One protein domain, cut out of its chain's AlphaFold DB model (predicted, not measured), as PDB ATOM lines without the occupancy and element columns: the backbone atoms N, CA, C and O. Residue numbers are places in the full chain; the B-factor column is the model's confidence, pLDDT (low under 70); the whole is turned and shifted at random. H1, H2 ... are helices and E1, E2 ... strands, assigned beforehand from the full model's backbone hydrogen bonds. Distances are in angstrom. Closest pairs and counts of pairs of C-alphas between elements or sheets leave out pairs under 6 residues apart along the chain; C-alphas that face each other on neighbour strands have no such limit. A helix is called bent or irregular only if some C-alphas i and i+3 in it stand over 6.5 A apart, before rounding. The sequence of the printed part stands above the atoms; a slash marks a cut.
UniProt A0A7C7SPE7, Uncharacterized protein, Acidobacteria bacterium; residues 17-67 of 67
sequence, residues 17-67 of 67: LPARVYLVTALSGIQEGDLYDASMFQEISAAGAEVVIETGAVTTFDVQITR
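This is residues 17 to 67 of the 67 residues of an uncharacterized protein of Acidobacteria bacterium (UniProt A0A7C7SPE7). Two short strands, E1 and E2, lie side by side as a narrow antiparallel ribbon, and the two short helices H1 and H2, which come between them along the chain, sit at one end of it. After E2 the long stretch of residues 54 to 67, with no named element, turns at the other end of the ribbon and folds back toward the helix end as a tail. The printed part has 51 residues, with the named elements in the order E1, H1, H2, E2; the sheet's order is E1 - E2, and the class is mixed, helices and strands, with under half of the residues, 25 of 51, in named elements. The whole is loose, with a radius of gyration of the C-alphas of 12.5 A, and elongated, spanning 33 by 20 by 17 A.

E1, residues 20 to 24, and E2, residues 49 to 53, are antiparallel neighbours, with 148 degrees between their N-to-C directions. C-alphas 21 and 52 face each other at 4.5 A, and C-alphas 24 and 49 at 5.2 A. Across the pair, N 22 and O 51 are within hydrogen-bond range at 2.8 A, and so are N 49 and O 24 at 2.9 A. A short link of 7 residues joins E1 to H1, residues 32 to 36. A tight link of one residue joins H1 to H2, residues 38 to 47. H1 and H2 are close but not clearly touching; their closest C-alphas, those of Asp 34 and Met 40, are 6.6 A apart. The closest C-alphas of E1 and H2, those of Leu 23 and Ser 45, are 7.8 A apart. H1 and E2 are apart. In H2 every O i to N i+4 pair is within hydrogen-bond range; in H1 it is 0 of 1, while 2 of 2 O i to N i+3 pairs are within range.

E1 runs from Arg 20, with its C-alpha at (138.653, 228.309, 200.212), to Val 24, a length of 12.4 A. H1, from Glu 32 to Tyr 36, is neither bent nor irregular, but only just: C-alphas 33 and 36 are 6.1 A apart. H2 begins at Ala 38, with its C-alpha at (139.318, 214.037, 180.740), and is 14.6 A long to Ala 47. E2 runs from Ala 49 to Ile 53, with C-alpha 53 at (138.384, 225.413, 204.791), a length of 12.6 A.

The two C-alphas farthest apart, those of Ser 39 and Gly 56, are 34.6 A apart, and the C-alphas of Leu 17 and Arg 67, the chain's last residue, are 27.6 A apart. The printed part has no cut, and no link between named elements is long. Mean pLDDT of the printed part is 87.2; residues 66 to 67 are under 70.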
ATOM      1  N   LEU A  17     146.774 224.810 203.587       90.12
ATOM      2  CA  LEU A  17     145.754 225.155 202.600       90.12
ATOM      3  C   LEU A  17     145.242 226.590 202.810       90.12
ATOM      4  O   LEU A  17     144.896 226.958 203.935       90.12
ATOM      5  N   PRO A  18     145.171 227.413 201.748       93.81
ATOM      6  CA  PRO A  18     144.435 228.671 201.780       93.81
ATOM      7  C   PRO A  18     142.959 228.489 202.156       93.81
ATOM      8  O   PRO A  18     142.336 227.498 201.790       93.81
ATOM      9  N   ALA A  19     142.363 229.491 202.803       95.25
ATOM     10  CA  ALA A  19     140.939 229.464 203.137       95.25
ATOM     11  C   ALA A  19     140.064 229.583 201.878       95.25
ATOM     12  O   ALA A  19     139.996 230.667 201.285       95.25
ATOM     13  N   ARG A  20     139.461 228.467 201.438       95.31
ATOM     14  CA  ARG A  20     138.653 228.309 200.212       95.31
ATOM     15  C   ARG A  20     137.764 227.063 200.297       95.31
ATOM     16  O   ARG A  20     137.887 226.256 201.215       95.31
ATOM     17  N   VAL A  21     136.896 226.898 199.298       94.12
ATOM     18  CA  VAL A  21     136.185 225.640 199.036       94.12
ATOM     19  C   VAL A  21     137.091 224.712 198.229       94.12
ATOM     20  O   VAL A  21     137.673 225.128 197.223       94.12
ATOM     21  N   TYR A  22     137.204 223.468 198.677       90.94
ATOM     22  CA  TYR A  22     137.953 222.399 198.029       90.94
ATOM     23  C   TYR A  22     137.002 221.293 197.597       90.94
ATOM     24  O   TYR A  22     136.094 220.939 198.339       90.94
ATOM     25  N   LEU A  23     137.247 220.719 196.421       89.94
ATOM     26  CA  LEU A  23     136.624 219.466 196.021       89.94
ATOM     27  C   LEU A  23     137.560 218.321 196.407       89.94
ATOM     28  O   LEU A  23     138.723 218.321 195.994       89.94
ATOM     29  N   VAL A  24     137.069 217.370 197.198       89.69
ATOM     30  CA  VAL A  24     137.857 216.226 197.665       89.69
ATOM     31  C   VAL A  24     137.204 214.921 197.234       89.69
ATOM     32  O   VAL A  24     136.042 214.673 197.541       89.69
ATOM     33  N   THR A  25     137.987 214.073 196.569       88.44
ATOM     34  CA  THR A  25     137.558 212.761 196.071       88.44
ATOM     35  C   THR A  25     138.585 211.708 196.467       88.44
ATOM     36  O   THR A  25     139.788 211.936 196.328       88.44
ATOM     37  N   ALA A  26     138.117 210.547 196.929       88.19
ATOM     38  CA  ALA A  26     138.951 209.373 197.159       88.19
ATOM     39  C   ALA A  26     138.728 208.358 196.032       88.19
ATOM     40  O   ALA A  26     137.608 207.898 195.823       88.19
ATOM     41  N   LEU A  27     139.801 208.004 195.324       84.81
ATOM     42  CA  LEU A  27     139.784 207.051 194.213       84.81
ATOM     43  C   LEU A  27     140.811 205.947 194.455       84.81
ATOM     44  O   LEU A  27     141.895 206.195 194.988       84.81
ATOM     45  N   SER A  28     140.486 204.725 194.041       85.56
ATOM     46  CA  SER A  28     141.399 203.583 194.133       85.56
ATOM     47  C   SER A  28     142.087 203.305 192.800       85.56
ATOM     48  O   SER A  28     141.430 203.285 191.765       85.56
ATOM     49  N   GLY A  29     143.385 202.993 192.834       84.31
ATOM     50  CA  GLY A  29     144.110 202.485 191.664       84.31
ATOM     51  C   GLY A  29     144.542 203.537 190.640       84.31
ATOM     52  O   GLY A  29     145.036 203.153 189.585       84.31
ATOM     53  N   ILE A  30     144.399 204.827 190.954       84.12
ATOM     54  CA  ILE A  30     144.838 205.919 190.082       84.12
ATOM     55  C   ILE A  30     146.338 206.209 190.223       84.12
ATOM     56  O   ILE A  30     146.927 206.086 191.301       84.12
ATOM     57  N   GLN A  31     146.947 206.638 189.126       84.56
ATOM     58  CA  GLN A  31     148.320 207.118 189.027       84.56
ATOM     59  C   GLN A  31     148.341 208.619 188.712       84.56
ATOM     60  O   GLN A  31     147.356 209.191 188.253       84.56
ATOM     61  N   GLU A  32     149.480 209.289 188.922       83.56
ATOM     62  CA  GLU A  32     149.595 210.729 188.625       83.56
ATOM     63  C   GLU A  32     149.317 211.064 187.150       83.56
ATOM     64  O   GLU A  32     148.815 212.147 186.856       83.56
ATOM     65  N   GLY A  33     149.620 210.143 186.229       83.88
ATOM     66  CA  GLY A  33     149.337 210.305 184.801       83.88
ATOM     67  C   GLY A  33     147.841 210.337 184.477       83.88
ATOM     68  O   GLY A  33     147.437 211.055 183.564       83.88
ATOM     69  N   ASP A  34     147.018 209.644 185.268       85.00
ATOM     70  CA  ASP A  34     145.567 209.558 185.057       85.00
ATOM     71  C   ASP A  34     144.870 210.889 185.358       85.00
ATOM     72  O   ASP A  34     143.795 211.169 184.835       85.00
ATOM     73  N   LEU A  35     145.510 211.769 186.140       82.94
ATOM     74  CA  LEU A  35     144.978 213.092 186.479       82.94
ATOM     75  C   LEU A  35     144.818 214.025 185.276       82.94
ATOM     76  O   LEU A  35     144.200 215.080 185.405       82.94
ATOM     77  N   TYR A  36     145.417 213.685 184.137       84.31
ATOM     78  CA  TYR A  36     145.317 214.467 182.909       84.31
ATOM     79  C   TYR A  36     144.283 213.895 181.932       84.31
ATOM     80  O   TYR A  36     144.030 214.511 180.895       84.31
ATOM     81  N   ASP A  37     143.669 212.754 182.256       87.38
ATOM     82  CA  ASP A  37     142.589 212.173 181.467       87.38
ATOM     83  C   ASP A  37     141.269 212.917 181.731       87.38
ATOM     84  O   ASP A  37     140.840 213.114 182.871       87.38
ATOM     85  N   ALA A  38     140.595 213.335 180.658       86.19
ATOM     86  CA  ALA A  38     139.318 214.037 180.740       86.19
ATOM     87  C   ALA A  38     138.213 213.197 181.406       86.19
ATOM     88  O   ALA A  38     137.342 213.758 182.072       86.19
ATOM     89  N   SER A  39     138.244 211.872 181.247       85.75
ATOM     90  CA  SER A  39     137.301 210.960 181.905       85.75
ATOM     91  C   SER A  39     137.497 210.947 183.423       85.75
ATOM     92  O   SER A  39     136.520 211.019 184.169       85.75
ATOM     93  N   MET A  40     138.752 211.004 183.876       85.94
ATOM     94  CA  MET A  40     139.104 211.082 185.292       85.94
ATOM     95  C   MET A  40     138.618 212.388 185.928       85.94
ATOM     96  O   MET A  40     138.086 212.390 187.034       85.94
ATOM     97  N   PHE A  41     138.711 213.515 185.212       83.50
ATOM     98  CA  PHE A  41     138.145 214.781 185.694       83.50
ATOM     99  C   PHE A  41     136.631 214.710 185.921       83.50
ATOM    100  O   PHE A  41     136.137 215.275 186.900       83.50
ATOM    101  N   GLN A  42     135.891 214.039 185.034       85.19
ATOM    102  CA  GLN A  42     134.444 213.883 185.191       85.19
ATOM    103  C   GLN A  42     134.102 213.009 186.396       85.19
ATOM    104  O   GLN A  42     133.211 213.360 187.166       85.19
ATOM    105  N   GLU A  43     134.839 211.917 186.594       85.62
ATOM    106  CA  GLU A  43     134.675 211.036 187.750       85.62
ATOM    107  C   GLU A  43     134.932 211.778 189.066       85.62
ATOM    108  O   GLU A  43     134.107 211.750 189.978       85.62
ATOM    109  N   ILE A  44     136.022 212.545 189.133       85.38
ATOM    110  CA  ILE A  44     136.375 213.350 190.308       85.38
ATOM    111  C   ILE A  44     135.319 214.406 190.592       85.38
ATOM    112  O   ILE A  44     134.932 214.586 191.745       85.38
ATOM    113  N   SER A  45     134.822 215.071 189.548       84.81
ATOM    114  CA  SER A  45     133.746 216.048 189.681       84.81
ATOM    115  C   SER A  45     132.433 215.426 190.156       84.81
ATOM    116  O   SER A  45     131.662 216.115 190.816       84.81
ATOM    117  N   ALA A  46     132.154 214.168 189.805       85.44
ATOM    118  CA  ALA A  46     130.915 213.487 190.169       85.44
ATOM    119  C   ALA A  46     130.959 212.882 191.580       85.44
ATOM    120  O   ALA A  46     129.943 212.870 192.271       85.44
ATOM    121  N   ALA A  47     132.122 212.381 192.003       85.25
ATOM    122  CA  ALA A  47     132.315 211.726 193.295       85.25
ATOM    123  C   ALA A  47     132.831 212.665 194.399       85.25
ATOM    124  O   ALA A  47     132.906 212.273 195.564       85.25
ATOM    125  N   GLY A  48     133.230 213.888 194.043       86.50
ATOM    126  CA  GLY A  48     133.841 214.828 194.971       86.50
ATOM    127  C   GLY A  48     132.866 215.415 195.983       86.50
ATOM    128  O   GLY A  48     131.753 215.814 195.649       86.50
ATOM    129  N   ALA A  49     133.323 215.520 197.228       89.25
ATOM    130  CA  ALA A  49     132.657 216.272 198.279       89.25
ATOM    131  C   ALA A  49     133.251 217.683 198.371       89.25
ATOM    132  O   ALA A  49     134.474 217.855 198.362       89.25
ATOM    133  N   GLU A  50     132.392 218.697 198.476       92.31
ATOM    134  CA  GLU A  50     132.833 220.062 198.756       92.31
ATOM    135  C   GLU A  50     133.147 220.223 200.244       92.31
ATOM    136  O   GLU A  50     132.314 219.956 201.112       92.31
ATOM    137  N   VAL A  51     134.356 220.693 200.538       92.12
ATOM    138  CA  VAL A  51     134.838 220.956 201.892       92.12
ATOM    139  C   VAL A  51     135.259 222.411 201.989       92.12
ATOM    140  O   VAL A  51     136.103 222.890 201.229       92.12
ATOM    141  N   VAL A  52     134.667 223.127 202.940       94.69
ATOM    142  CA  VAL A  52     135.012 224.520 203.223       94.69
ATOM    143  C   VAL A  52     136.145 224.544 204.241       94.69
ATOM    144  O   VAL A  52     135.999 224.011 205.336       94.69
ATOM    145  N   ILE A  53     137.261 225.178 203.884       94.25
ATOM    146  CA  ILE A  53     138.384 225.413 204.791       94.25
ATOM    147  C   ILE A  53     138.443 226.902 205.117       94.25
ATOM    148  O   ILE A  53     138.552 227.742 204.221       94.25
ATOM    149  N   GLU A  54     138.402 227.231 206.405       95.06
ATOM    150  CA  GLU A  54     138.532 228.598 206.910       95.06
ATOM    151  C   GLU A  54     139.941 228.876 207.452       95.06
ATOM    152  O   GLU A  54     140.710 227.969 207.780       95.06
ATOM    153  N   THR A  55     140.303 230.156 207.559       95.25
ATOM    154  CA  THR A  55     141.627 230.566 208.045       95.25
ATOM    155  C   THR A  55     141.854 230.091 209.479       95.25
ATOM    156  O   THR A  55     141.143 230.501 210.392       95.25
ATOM    157  N   GLY A  56     142.892 229.277 209.684       93.44
ATOM    158  CA  GLY A  56     143.269 228.759 211.003       93.44
ATOM    159  C   GLY A  56     142.387 227.617 211.515       93.44
ATOM    160  O   GLY A  56     142.623 227.136 212.621       93.44
ATOM    161  N   ALA A  57     141.402 227.171 210.730       91.31
ATOM    162  CA  ALA A  57     140.543 226.056 211.090       91.31
ATOM    163  C   ALA A  57     141.207 224.706 210.783       91.31
ATOM    164  O   ALA A  57     141.946 224.557 209.808       91.31
ATOM    165  N   VAL A  58     140.877 223.705 211.599       91.81
ATOM    166  CA  VAL A  58     141.117 222.289 211.304       91.81
ATOM    167  C   VAL A  58     139.765 221.674 210.977       91.81
ATOM    168  O   VAL A  58     138.841 221.757 211.782       91.81
ATOM    169  N   THR A  59     139.646 221.095 209.785       91.56
ATOM    170  CA  THR A  59     138.415 220.444 209.318       91.56
ATOM    171  C   THR A  59     138.701 218.974 209.074       91.56
ATOM    172  O   THR A  59     139.633 218.641 208.344       91.56
ATOM    173  N   THR A  60     137.892 218.106 209.674       91.81
ATOM    174  CA  THR A  60     137.948 216.654 209.483       91.81
ATOM    175  C   THR A  60     136.665 216.208 208.806       91.81
ATOM    176  O   THR A  60     135.579 216.644 209.186       91.81
ATOM    177  N   PHE A  61     136.791 215.351 207.802       88.56
ATOM    178  CA  PHE A  61     135.664 214.796 207.070       88.56
ATOM    179  C   PHE A  61     136.027 213.403 206.561       88.56
ATOM    180  O   PHE A  61     137.179 213.139 206.216       88.56
ATOM    181  N   ASP A  62     135.027 212.531 206.508       89.12
ATOM    182  CA  ASP A  62     135.172 211.184 205.973       89.12
ATOM    183  C   ASP A  62     134.833 211.181 204.481       89.12
ATOM    184  O   ASP A  62     133.840 211.774 204.054       89.12
ATOM    185  N   VAL A  63     135.637 210.476 203.685       86.06
ATOM    186  CA  VAL A  63     135.403 210.295 202.247       86.06
ATOM    187  C   VAL A  63     135.192 208.819 201.968       86.06
ATOM    188  O   VAL A  63     135.937 207.971 202.454       86.06
ATOM    189  N   GLN A  64     134.170 208.504 201.178       83.31
ATOM    190  CA  GLN A  64     133.913 207.142 200.724       83.31
ATOM    191  C   GLN A  64     134.632 206.898 199.398       83.31
ATOM    192  O   GLN A  64     134.628 207.757 198.520       83.31
ATOM    193  N   ILE A  65     135.227 205.716 199.247       80.12
ATOM    194  CA  ILE A  65     135.809 205.295 197.972       80.12
ATOM    195  C   ILE A  65     134.666 204.805 197.083       80.12
ATOM    196  O   ILE A  65     134.061 203.765 197.353       80.12
ATOM    197  N   THR A  66     134.373 205.553 196.026       65.06
ATOM    198  CA  THR A  66     133.502 205.104 194.933       65.06
ATOM    199  C   THR A  66     134.295 204.239 193.957       65.06
ATOM    200  O   THR A  66     135.468 204.505 193.697       65.06
ATOM    201  N   ARG A  67     133.662 203.168 193.471       57.97
ATOM    202  CA  ARG A  67     134.235 202.171 192.563       57.97
ATOM    203  C   ARG A  67     133.430 202.113 191.274       57.97
ATOM    204  O   ARG A  67     132.196 202.296 191.378       57.97
TER     205      ARG A  67